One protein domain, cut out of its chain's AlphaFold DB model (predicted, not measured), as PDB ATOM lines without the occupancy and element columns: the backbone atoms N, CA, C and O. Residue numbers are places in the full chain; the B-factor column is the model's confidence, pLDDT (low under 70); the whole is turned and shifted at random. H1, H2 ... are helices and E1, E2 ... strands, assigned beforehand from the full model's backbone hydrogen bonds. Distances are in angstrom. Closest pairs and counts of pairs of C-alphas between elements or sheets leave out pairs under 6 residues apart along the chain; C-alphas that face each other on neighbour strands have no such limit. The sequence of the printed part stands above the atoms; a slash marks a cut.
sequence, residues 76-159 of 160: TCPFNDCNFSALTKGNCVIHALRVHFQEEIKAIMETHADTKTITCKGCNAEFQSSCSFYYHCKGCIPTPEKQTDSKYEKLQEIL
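Overview. This is residues 76 to 159 of the 160 residues of an uncharacterized protein of viral metagenome (UniProt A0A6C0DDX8). A small two-stranded hairpin, E1 and E2, makes one end of a flat body; H3 packs on E2 and crosses H1, and H4 runs beside H1 toward the other end. H2 leads from H1 into E1, and residues 138 to 149 form a long loop from H3 to H4. The printed part has 84 residues with four named helices and two named strands, in the order H1, H2, E1, E2, H3, H4; the antiparallel sheet has the order E1 - E2, and the class is mostly helix. It is compact, with a radius of gyration of the C-alphas of 13.2 A and spans of 39 by 34 by 18 A.

Along the chain. E1 is residues 109 to 112, 10.0 A long, and E2 is residues 117 to 120, 10.2 A. H1, residues 89 to 99, begins at C-alpha 89 (19.479, 9.460, -32.739) and is 15.3 A long. H2 is residues 102 to 108, 10.3 A, and H3 is residues 130 to 137, 10.5 A. H4, residues 150 to 157, 10.9 A, ends at C-alpha 157 (24.118, 18.698, -34.181).

Arrangement. In the hairpin of E1 and E2, N 110 and O 119 are 2.9 A apart, within hydrogen-bond range. Residues 118 to 119 of E2 also pair antiparallel with residues 126 to 127. The closest C-alphas of E2 and H3, Ile 118 and Ser 130, are 7.0 A apart. H3 and H1 touch, about perpendicular at 89 degrees, with the C-alphas of Tyr 134 and Ile 94 closest at 6.1 A. H1 and H4 are close but not clearly touching, at a shallow tilt of 18 degrees, opposite ways; their closest C-alphas, Ala 96 and Leu 155, are 7.2 A apart. H2 and H4 are apart. Every O i to N i+4 pair is within hydrogen-bond range in H1, H3 and H4, and 2 of 3 in H2.

Size, cuts and confidence. The C-alphas farthest apart, Asp 114 and Thr 148, are 39.4 A apart. The printed part has no cut. The link from H3 to H4 is long, with 12 residues. The model's pLDDT is under 70 at residues 142 to 150.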
ATOM      1  N   THR A  76      26.630   9.312 -29.987       90.50
ATOM      2  CA  THR A  76      27.232   9.905 -28.789       90.50
ATOM      3  C   THR A  76      26.608  11.258 -28.489       90.50
ATOM      4  O   THR A  76      26.212  11.993 -29.396       90.50
ATOM      5  N   CYS A  77      26.521  11.592 -27.206       91.69
ATOM      6  CA  CYS A  77      26.096  12.911 -26.777       91.69
ATOM      7  C   CYS A  77      27.126  13.968 -27.237       91.69
ATOM      8  O   CYS A  77      28.320  13.760 -27.035       91.69
ATOM      9  N   PRO A  78      26.703  15.099 -27.829       87.81
ATOM     10  CA  PRO A  78      27.603  16.165 -28.296       87.81
ATOM     11  C   PRO A  78      28.149  17.036 -27.148       87.81
ATOM     12  O   PRO A  78      28.934  17.963 -27.347       87.81
ATOM     13  N   PHE A  79      27.717  16.784 -25.911       87.94
ATOM     14  CA  PHE A  79      28.156  17.530 -24.742       87.94
ATOM     15  C   PHE A  79      29.465  16.955 -24.196       87.94
ATOM     16  O   PHE A  79      29.496  15.817 -23.754       87.94
ATOM     17  N   ASN A  80      30.527  17.766 -24.177       85.06
ATOM     18  CA  ASN A  80      31.881  17.353 -23.767       85.06
ATOM     19  C   ASN A  80      31.968  16.783 -22.340       85.06
ATOM     20  O   ASN A  80      32.854  15.985 -22.063       85.06
ATOM     21  N   ASP A  81      31.064  17.189 -21.448       87.00
ATOM     22  CA  ASP A  81      30.976  16.682 -20.071       87.00
ATOM     23  C   ASP A  81      30.138  15.387 -19.967       87.00
ATOM     24  O   ASP A  81      29.906  14.850 -18.891       87.00
ATOM     25  N   CYS A  82      29.653  14.856 -21.094       91.06
ATOM     26  CA  CYS A  82      28.753  13.715 -21.132       91.06
ATOM     27  C   CYS A  82      29.286  12.600 -22.031       91.06
ATOM     28  O   CYS A  82      29.372  12.738 -23.247       91.06
ATOM     29  N   ASN A  83      29.542  11.434 -21.439       91.25
ATOM     30  CA  ASN A  83      29.955  10.233 -22.172       91.25
ATOM     31  C   ASN A  83      28.768   9.331 -22.577       91.25
ATOM     32  O   ASN A  83      28.923   8.134 -22.825       91.25
ATOM     33  N   PHE A  84      27.543   9.861 -22.577       92.62
ATOM     34  CA  PHE A  84      26.368   9.062 -22.907       92.62
ATOM     35  C   PHE A  84      26.339   8.697 -24.394       92.62
ATOM     36  O   PHE A  84      26.637   9.517 -25.263       92.62
ATOM     37  N   SER A  85      25.907   7.471 -24.694       90.38
ATOM     38  CA  SER A  85      25.643   7.031 -26.060       90.38
ATOM     39  C   SER A  85      24.335   6.250 -26.157       90.38
ATOM     40  O   SER A  85      23.896   5.596 -25.210       90.38
ATOM     41  N   ALA A  86      23.694   6.325 -27.319       89.75
ATOM     42  CA  ALA A  86      22.427   5.669 -27.595       89.75
ATOM     43  C   ALA A  86      22.457   4.880 -28.904       89.75
ATOM     44  O   ALA A  86      23.160   5.216 -29.853       89.75
ATOM     45  N   LEU A  87      21.609   3.855 -28.993       87.06
ATOM     46  CA  LEU A  87      21.454   3.052 -30.212       87.06
ATOM     47  C   LEU A  87      20.723   3.797 -31.345       87.06
ATOM     48  O   LEU A  87      20.774   3.367 -32.497       87.06
ATOM     49  N   THR A  88      20.019   4.889 -31.030       88.00
ATOM     50  CA  THR A  88      19.274   5.703 -31.999       88.00
ATOM     51  C   THR A  88      19.465   7.193 -31.730       88.00
ATOM     52  O   THR A  88      19.562   7.623 -30.577       88.00
ATOM     53  N   LYS A  89      19.433   7.993 -32.800       87.75
ATOM     54  CA  LYS A  89      19.479   9.460 -32.739       87.75
ATOM     55  C   LYS A  89      18.385  10.035 -31.834       87.75
ATOM     56  O   LYS A  89      18.665  10.860 -30.975       87.75
ATOM     57  N   GLY A  90      17.151   9.534 -31.953       86.94
ATOM     58  CA  GLY A  90      16.023   9.981 -31.125       86.94
ATOM     59  C   GLY A  90      16.244   9.765 -29.625       86.94
ATOM     60  O   GLY A  90      15.915  10.637 -28.827       86.94
ATOM     61  N   ASN A  91      16.867   8.650 -29.235       88.81
ATOM     62  CA  ASN A  91      17.201   8.401 -27.833       88.81
ATOM     63  C   ASN A  91      18.295   9.358 -27.333       88.81
ATOM     64  O   ASN A  91      18.214   9.818 -26.198       88.81
ATOM     65  N   CYS A  92      19.276   9.695 -28.178       91.06
ATOM     66  CA  CYS A  92      20.297  10.694 -27.852       91.06
ATOM     67  C   CYS A  92      19.688  12.097 -27.681       91.06
ATOM     68  O   CYS A  92      20.014  12.796 -26.726       91.06
ATOM     69  N   VAL A  93      18.739  12.478 -28.543       88.94
ATOM     70  CA  VAL A  93      17.988  13.739 -28.422       88.94
ATOM     71  C   VAL A  93      17.197  13.783 -27.117       88.94
ATOM     72  O   VAL A  93      17.305  14.749 -26.371       88.94
ATOM     73  N   ILE A  94      16.440  12.729 -26.790       89.44
ATOM     74  CA  ILE A  94      15.679  12.673 -25.531       89.44
ATOM     75  C   ILE A  94      16.618  12.750 -24.320       89.44
ATOM     76  O   ILE A  94      16.296  13.439 -23.354       89.44
ATOM     77  N   HIS A  95      17.770  12.074 -24.362       91.19
ATOM     78  CA  HIS A  95      18.797  12.197 -23.327       91.19
ATOM     79  C   HIS A  95      19.262  13.648 -23.176       91.19
ATOM     80  O   HIS A  95      19.216  14.177 -22.067       91.19
ATOM     81  N   ALA A  96      19.639  14.305 -24.276       90.19
ATOM     82  CA  ALA A  96      20.116  15.679 -24.230       90.19
ATOM     83  C   ALA A  96      19.058  16.618 -23.636       90.19
ATOM     84  O   ALA A  96      19.358  17.385 -22.724       90.19
ATOM     85  N   LEU A  97      17.802  16.483 -24.065       88.62
ATOM     86  CA  LEU A  97      16.683  17.265 -23.538       88.62
ATOM     87  C   LEU A  97      16.430  17.015 -22.042       88.62
ATOM     88  O   LEU A  97      16.117  17.940 -21.305       88.62
ATOM     89  N   ARG A  98      16.571  15.771 -21.574       89.06
ATOM     90  CA  ARG A  98      16.343  15.404 -20.166       89.06
ATOM     91  C   ARG A  98      17.456  15.847 -19.233       89.06
ATOM     92  O   ARG A  98      17.164  16.252 -18.115       89.06
ATOM     93  N   VAL A  99      18.702  15.685 -19.667       90.19
ATOM     94  CA  VAL A  99      19.886  15.839 -18.815       90.19
ATOM     95  C   VAL A  99      20.459  17.238 -18.947       90.19
ATOM     96  O   VAL A  99      20.684  17.902 -17.941       90.19
ATOM     97  N   HIS A 100      20.657  17.710 -20.176       88.44
ATOM     98  CA  HIS A 100      21.264  19.011 -20.404       88.44
ATOM     99  C   HIS A 100      20.221  20.123 -20.317       88.44
ATOM    100  O   HIS A 100      20.483  21.109 -19.646       88.44
ATOM    101  N   PHE A 101      19.022  19.960 -20.882       87.69
ATOM    102  CA  PHE A 101      17.962  20.991 -20.871       87.69
ATOM    103  C   PHE A 101      16.954  20.832 -19.721       87.69
ATOM    104  O   PHE A 101      15.801  21.242 -19.825       87.69
ATOM    105  N   GLN A 102      17.351  20.196 -18.617       87.94
ATOM    106  CA  GLN A 102      16.418  19.832 -17.550       87.94
ATOM    107  C   GLN A 102      15.642  21.036 -16.985       87.94
ATOM    108  O   GLN A 102      14.455  20.906 -16.684       87.94
ATOM    109  N   GLU A 103      16.302  22.180 -16.802       86.88
ATOM    110  CA  GLU A 103      15.711  23.374 -16.189       86.88
ATOM    111  C   GLU A 103      14.693  24.030 -17.125       86.88
ATOM    112  O   GLU A 103      13.555  24.286 -16.728       86.88
ATOM    113  N   GLU A 104      15.058  24.187 -18.396       87.12
ATOM    114  CA  GLU A 104      14.191  24.725 -19.442       87.12
ATOM    115  C   GLU A 104      12.955  23.843 -19.654       87.12
ATOM    116  O   GLU A 104      11.835  24.339 -19.777       87.12
ATOM    117  N   ILE A 105      13.136  22.518 -19.645       88.19
ATOM    118  CA  ILE A 105      12.030  21.571 -19.791       88.19
ATOM    119  C   ILE A 105      11.120  21.595 -18.563       88.19
ATOM    120  O   ILE A 105       9.901  21.584 -18.716       88.19
ATOM    121  N   LYS A 106      11.677  21.663 -17.347       88.81
ATOM    122  CA  LYS A 106      10.879  21.794 -16.116       88.81
ATOM    123  C   LYS A 106      10.012  23.054 -16.124       88.81
ATOM    124  O   LYS A 106       8.908  23.005 -15.594       88.81
ATOM    125  N   ALA A 107      10.467  24.144 -16.742       88.06
ATOM    126  CA  ALA A 107       9.684  25.374 -16.849       88.06
ATOM    127  C   ALA A 107       8.417  25.212 -17.711       88.06
ATOM    128  O   ALA A 107       7.391  25.823 -17.411       88.06
ATOM    129  N   ILE A 108       8.463  24.371 -18.751       88.50
ATOM    130  CA  ILE A 108       7.326  24.132 -19.657       88.50
ATOM    131  C   ILE A 108       6.544  22.849 -19.362       88.50
ATOM    132  O   ILE A 108       5.473  22.656 -19.930       88.50
ATOM    133  N   MET A 109       7.054  21.963 -18.509       89.94
ATOM    134  CA  MET A 109       6.425  20.684 -18.185       89.94
ATOM    135  C   MET A 109       5.445  20.832 -17.025       89.94
ATOM    136  O   MET A 109       5.839  21.138 -15.902       89.94
ATOM    137  N   GLU A 110       4.176  20.531 -17.274       91.69
ATOM    138  CA  GLU A 110       3.161  20.377 -16.236       91.69
ATOM    139  C   GLU A 110       2.674  18.931 -16.201       91.69
ATOM    140  O   GLU A 110       2.308  18.370 -17.226       91.69
ATOM    141  N   THR A 111       2.699  18.293 -15.033       90.94
ATOM    142  CA  THR A 111       2.257  16.903 -14.879       90.94
ATOM    143  C   THR A 111       0.958  16.855 -14.097       90.94
ATOM    144  O   THR A 111       0.919  17.299 -12.949       90.94
ATOM    145  N   HIS A 112      -0.073  16.258 -14.681       89.38
ATOM    146  CA  HIS A 112      -1.365  16.058 -14.038       89.38
ATOM    147  C   HIS A 112      -1.434  14.626 -13.503       89.38
ATOM    148  O   HIS A 112      -1.491  13.659 -14.266       89.38
ATOM    149  N   ALA A 113      -1.374  14.473 -12.178       85.19
ATOM    150  CA  ALA A 113      -1.366  13.160 -11.532       85.19
ATOM    151  C   ALA A 113      -2.701  12.414 -11.709       85.19
ATOM    152  O   ALA A 113      -2.699  11.189 -11.848       85.19
ATOM    153  N   ASP A 114      -3.812  13.150 -11.763       88.00
ATOM    154  CA  ASP A 114      -5.173  12.616 -11.876       88.00
ATOM    155  C   ASP A 114      -5.400  11.888 -13.206       88.00
ATOM    156  O   ASP A 114      -5.921  10.774 -13.249       88.00
ATOM    157  N   THR A 115      -4.949  12.493 -14.302       85.81
ATOM    158  CA  THR A 115      -5.099  11.978 -15.672       85.81
ATOM    159  C   THR A 115      -3.871  11.208 -16.153       85.81
ATOM    160  O   THR A 115      -3.918  10.565 -17.202       85.81
ATOM    161  N   LYS A 116      -2.762  11.259 -15.400       87.69
ATOM    162  CA  LYS A 116      -1.433  10.781 -15.818       87.69
ATOM    163  C   LYS A 116      -0.995  11.391 -17.157       87.69
ATOM    164  O   LYS A 116      -0.279  10.746 -17.927       87.69
ATOM    165  N   THR A 117      -1.426  12.621 -17.434       92.25
ATOM    166  CA  THR A 117      -1.046  13.371 -18.634       92.25
ATOM    167  C   THR A 117       0.010  14.421 -18.312       92.25
ATOM    168  O   THR A 117       0.232  14.807 -17.161       92.25
ATOM    169  N   ILE A 118       0.730  14.835 -19.349       92.75
ATOM    170  CA  ILE A 118       1.753  15.873 -19.291       92.75
ATOM    171  C   ILE A 118       1.325  16.971 -20.251       92.75
ATOM    172  O   ILE A 118       1.098  16.690 -21.425       92.75
ATOM    173  N   THR A 119       1.261  18.203 -19.775       92.38
ATOM    174  CA  THR A 119       0.867  19.370 -20.559       92.38
ATOM    175  C   THR A 119       2.063  20.292 -20.754       92.38
ATOM    176  O   THR A 119       2.869  20.505 -19.848       92.38
ATOM    177  N   CYS A 120       2.203  20.831 -21.963       91.75
ATOM    178  CA  CYS A 120       3.197  21.853 -22.261       91.75
ATOM    179  C   CYS A 120       2.643  23.245 -21.949       91.75
ATOM    180  O   CYS A 120       1.746  23.700 -22.649       91.75
ATOM    181  N   LYS A 121       3.212  23.971 -20.983       89.12
ATOM    182  CA  LYS A 121       2.790  25.347 -20.648       89.12
ATOM    183  C   LYS A 121       2.997  26.355 -21.782       89.12
ATOM    184  O   LYS A 121       2.347  27.391 -21.802       89.12
ATOM    185  N   GLY A 122       3.906  26.067 -22.717       84.81
ATOM    186  CA  GLY A 122       4.199  26.954 -23.846       84.81
ATOM    187  C   GLY A 122       3.146  26.919 -24.958       84.81
ATOM    188  O   GLY A 122       2.962  27.914 -25.652       84.81
ATOM    189  N   CYS A 123       2.449  25.793 -25.142       88.50
ATOM    190  CA  CYS A 123       1.481  25.620 -26.237       88.50
ATOM    191  C   CYS A 123       0.174  24.914 -25.840       88.50
ATOM    192  O   CYS A 123      -0.665  24.658 -26.698       88.50
ATOM    193  N   ASN A 124       0.011  24.568 -24.562       88.88
ATOM    194  CA  ASN A 124      -1.104  23.809 -23.989       88.88
ATOM    195  C   ASN A 124      -1.370  22.441 -24.644       88.88
ATOM    196  O   ASN A 124      -2.465  21.895 -24.522       88.88
ATOM    197  N   ALA A 125      -0.379  21.858 -25.324       90.69
ATOM    198  CA  ALA A 125      -0.495  20.507 -25.860       90.69
ATOM    199  C   ALA A 125      -0.433  19.464 -24.734       90.69
ATOM    200  O   ALA A 125       0.461  19.522 -23.887       90.69
ATOM    201  N   GLU A 126      -1.351  18.494 -24.769       92.62
ATOM    202  CA  GLU A 126      -1.422  17.380 -23.822       92.62
ATOM    203  C   GLU A 126      -0.789  16.104 -24.402       92.62
ATOM    204  O   GLU A 126      -0.982  15.747 -25.568       92.62
ATOM    205  N   PHE A 127      -0.040  15.386 -23.567       91.69
ATOM    206  CA  PHE A 127       0.666  14.162 -23.914       91.69
ATOM    207  C   PHE A 127       0.378  13.058 -22.898       91.69
ATOM    208  O   PHE A 127       0.485  13.250 -21.690       91.69
ATOM    209  N   GLN A 128       0.119  11.850 -23.395       89.31
ATOM    210  CA  GLN A 128      -0.076  10.656 -22.559       89.31
ATOM    211  C   GLN A 128       1.236   9.946 -22.179       89.31
ATOM    212  O   GLN A 128       1.230   8.919 -21.507       89.31
ATOM    213  N   SER A 129       2.382  10.439 -22.656       87.81
ATOM    214  CA  SER A 129       3.686   9.823 -22.410       87.81
ATOM    215  C   SER A 129       4.778  10.872 -22.314       87.81
ATOM    216  O   SER A 129       4.846  11.796 -23.129       87.81
ATOM    217  N   SER A 130       5.692  10.667 -21.364       86.25
ATOM    218  CA  SER A 130       6.868  11.516 -21.186       86.25
ATOM    219  C   SER A 130       7.727  11.565 -22.445       86.25
ATOM    220  O   SER A 130       8.154  12.639 -22.844       86.25
ATOM    221  N   CYS A 131       7.940  10.441 -23.135       84.94
ATOM    222  CA  CYS A 131       8.733  10.411 -24.368       84.94
ATOM    223  C   CYS A 131       8.139  11.298 -25.472       84.94
ATOM    224  O   CYS A 131       8.886  12.009 -26.143       84.94
ATOM    225  N   SER A 132       6.811  11.284 -25.634       86.75
ATOM    226  CA  SER A 132       6.117  12.136 -26.605       86.75
ATOM    227  C   SER A 132       6.272  13.616 -26.261       86.75
ATOM    228  O   SER A 132       6.549  14.415 -27.153       86.75
ATOM    229  N   PHE A 133       6.176  13.960 -24.972       90.38
ATOM    230  CA  PHE A 133       6.409  15.319 -24.487       90.38
ATOM    231  C   PHE A 133       7.842  15.793 -24.775       90.38
ATOM    232  O   PHE A 133       8.018  16.813 -25.432       90.38
ATOM    233  N   TYR A 134       8.877  15.024 -24.406       88.25
ATOM    234  CA  TYR A 134      10.269  15.407 -24.701       88.25
ATOM    235  C   TYR A 134      10.509  15.594 -26.201       88.25
ATOM    236  O   TYR A 134      11.182  16.533 -26.609       88.25
ATOM    237  N   TYR A 135       9.935  14.735 -27.046       84.44
ATOM    238  CA  TYR A 135      10.077  14.899 -28.490       84.44
ATOM    239  C   TYR A 135       9.367  16.153 -29.022       84.44
ATOM    240  O   TYR A 135       9.836  16.740 -29.996       84.44
ATOM    241  N   HIS A 136       8.271  16.585 -28.391       86.06
ATOM    242  CA  HIS A 136       7.632  17.873 -28.669       86.06
ATOM    243  C   HIS A 136       8.514  19.053 -28.234       86.06
ATOM    244  O   HIS A 136       8.643  20.024 -28.982       86.06
ATOM    245  N   CYS A 137       9.182  18.951 -27.082       85.62
ATOM    246  CA  CYS A 137       9.991  20.038 -26.537       85.62
ATOM    247  C   CYS A 137      11.077  20.533 -27.498       85.62
ATOM    248  O   CYS A 137      11.377  21.718 -27.482       85.62
ATOM    249  N   LYS A 138      11.597  19.703 -28.410       81.88
ATOM    250  CA  LYS A 138      12.558  20.158 -29.436       81.88
ATOM    251  C   LYS A 138      12.106  21.407 -30.221       81.88
ATOM    252  O   LYS A 138      12.955  22.109 -30.749       81.88
ATOM    253  N   GLY A 139      10.793  21.646 -30.337       81.44
ATOM    254  CA  GLY A 139      10.212  22.815 -31.010       81.44
ATOM    255  C   GLY A 139       9.500  23.800 -30.079       81.44
ATOM    256  O   GLY A 139       8.904  24.751 -30.566       81.44
ATOM    257  N   CYS A 140       9.514  23.559 -28.767       83.62
ATOM    258  CA  CYS A 140       8.803  24.371 -27.774       83.62
ATOM    259  C   CYS A 140       9.679  24.736 -26.561       83.62
ATOM    260  O   CYS A 140       9.189  25.322 -25.602       83.62
ATOM    261  N   ILE A 141      10.974  24.387 -26.581       77.81
ATOM    262  CA  ILE A 141      11.928  24.860 -25.576       77.81
ATOM    263  C   ILE A 141      11.973  26.390 -25.652       77.81
ATOM    264  O   ILE A 141      12.232  26.927 -26.733       77.81
ATOM    265  N   PRO A 142      11.763  27.094 -24.527       68.56
ATOM    266  CA  PRO A 142      11.927  28.535 -24.488       68.56
ATOM    267  C   PRO A 142      13.393  28.867 -24.785       68.56
ATOM    268  O   PRO A 142      14.292  28.441 -24.062       68.56
ATOM    269  N   THR A 143      13.642  29.584 -25.877       63.75
ATOM    270  CA  THR A 143      14.959  30.149 -26.182       63.75
ATOM    271  C   THR A 143      15.057  31.502 -25.484       63.75
ATOM    272  O   THR A 143      14.246  32.377 -25.804       63.75
ATOM    273  N   PRO A 144      15.988  31.719 -24.541       59.69
ATOM    274  CA  PRO A 144      16.171  33.047 -23.977       59.69
ATOM    275  C   PRO A 144      16.553  34.028 -25.095       59.69
ATOM    276  O   PRO A 144      17.381  33.719 -25.950       59.69
ATOM    277  N   GLU A 145      15.950  35.220 -25.092       54.50
ATOM    278  CA  GLU A 145      16.069  36.269 -26.125       54.50
ATOM    279  C   GLU A 145      17.483  36.895 -26.256       54.50
ATOM    280  O   GLU A 145      17.657  37.968 -26.832       54.50
ATOM    281  N   LYS A 146      18.534  36.235 -25.752       42.88
ATOM    282  CA  LYS A 146      19.933  36.652 -25.897       42.88
ATOM    283  C   LYS A 146      20.851  35.457 -26.190       42.88
ATOM    284  O   LYS A 146      21.294  34.783 -25.277       42.88
ATOM    285  N   GLN A 147      21.128  35.291 -27.488       50.88
ATOM    286  CA  GLN A 147      22.417  34.971 -28.135       50.88
ATOM    287  C   GLN A 147      23.220  33.730 -27.684       50.88
ATOM    288  O   GLN A 147      23.648  33.617 -26.545       50.88
ATOM    289  N   THR A 148      23.546  32.881 -28.670       49.69
ATOM    290  CA  THR A 148      24.749  32.019 -28.704       49.69
ATOM    291  C   THR A 148      24.991  31.146 -27.469       49.69
ATOM    292  O   THR A 148      26.092  31.130 -26.921       49.69
ATOM    293  N   ASP A 149      23.988  30.398 -27.014       59.94
ATOM    294  CA  ASP A 149      24.254  29.330 -26.053       59.94
ATOM    295  C   ASP A 149      24.807  28.121 -26.824       59.94
ATOM    296  O   ASP A 149      24.078  27.463 -27.576       59.94
ATOM    297  N   SER A 150      26.092  27.807 -26.619       69.75
ATOM    298  CA  SER A 150      26.765  26.612 -27.166       69.75
ATOM    299  C   SER A 150      25.942  25.328 -26.957       69.75
ATOM    300  O   SER A 150      26.032  24.369 -27.723       69.75
ATOM    301  N   LYS A 151      25.083  25.314 -25.935       77.94
ATOM    302  CA  LYS A 151      24.146  24.240 -25.616       77.94
ATOM    303  C   LYS A 151      23.083  24.004 -26.700       77.94
ATOM    304  O   LYS A 151      22.817  22.844 -27.020       77.94
ATOM    305  N   TYR A 152      22.497  25.048 -27.299       78.94
ATOM    306  CA  TYR A 152      21.509  24.887 -28.381       78.94
ATOM    307  C   TYR A 152      22.167  24.476 -29.699       78.94
ATOM    308  O   TYR A 152      21.577  23.686 -30.432       78.94
ATOM    309  N   GLU A 153      23.389  24.940 -29.979       79.38
ATOM    310  CA  GLU A 153      24.164  24.499 -31.149       79.38
ATOM    311  C   GLU A 153      24.431  22.991 -31.086       79.38
ATOM    312  O   GLU A 153      24.099  22.264 -32.021       79.38
ATOM    313  N   LYS A 154      24.881  22.498 -29.925       83.19
ATOM    314  CA  LYS A 154      25.059  21.059 -29.666       83.19
ATOM    315  C   LYS A 154      23.765  20.265 -29.825       83.19
ATOM    316  O   LYS A 154      23.772  19.149 -30.336       83.19
ATOM    317  N   LEU A 155      22.626  20.828 -29.415       81.12
ATOM    318  CA  LEU A 155      21.325  20.197 -29.649       81.12
ATOM    319  C   LEU A 155      20.990  20.123 -31.150       81.12
ATOM    320  O   LEU A 155      20.424  19.121 -31.580       81.12
ATOM    321  N   GLN A 156      21.355  21.127 -31.955       79.50
ATOM    322  CA  GLN A 156      21.153  21.083 -33.408       79.50
ATOM    323  C   GLN A 156      22.018  20.014 -34.092       79.50
ATOM    324  O   GLN A 156      21.514  19.354 -34.999       79.50
ATOM    325  N   GLU A 157      23.247  19.755 -33.628       80.44
ATOM    326  CA  GLU A 157      24.118  18.698 -34.181       80.44
ATOM    327  C   GLU A 157      23.467  17.305 -34.139       80.44
ATOM    328  O   GLU A 157      23.620  16.504 -35.058       80.44
ATOM    329  N   ILE A 158      22.687  17.017 -33.091       78.50
ATOM    330  CA  ILE A 158      21.939  15.756 -32.960       78.50
ATOM    331  C   ILE A 158      20.511  15.824 -33.505       78.50
ATOM    332  O   ILE A 158      19.809  14.811 -33.473       78.50
ATOM    333  N   LEU A 159      20.054  16.978 -33.993       75.31
ATOM    334  CA  LEU A 159      18.753  17.139 -34.647       75.31
ATOM    335  C   LEU A 159      18.875  17.119 -36.178       75.31
ATOM    336  O   LEU A 159      18.008  16.506 -36.809       75.31
TER     337      LEU A 159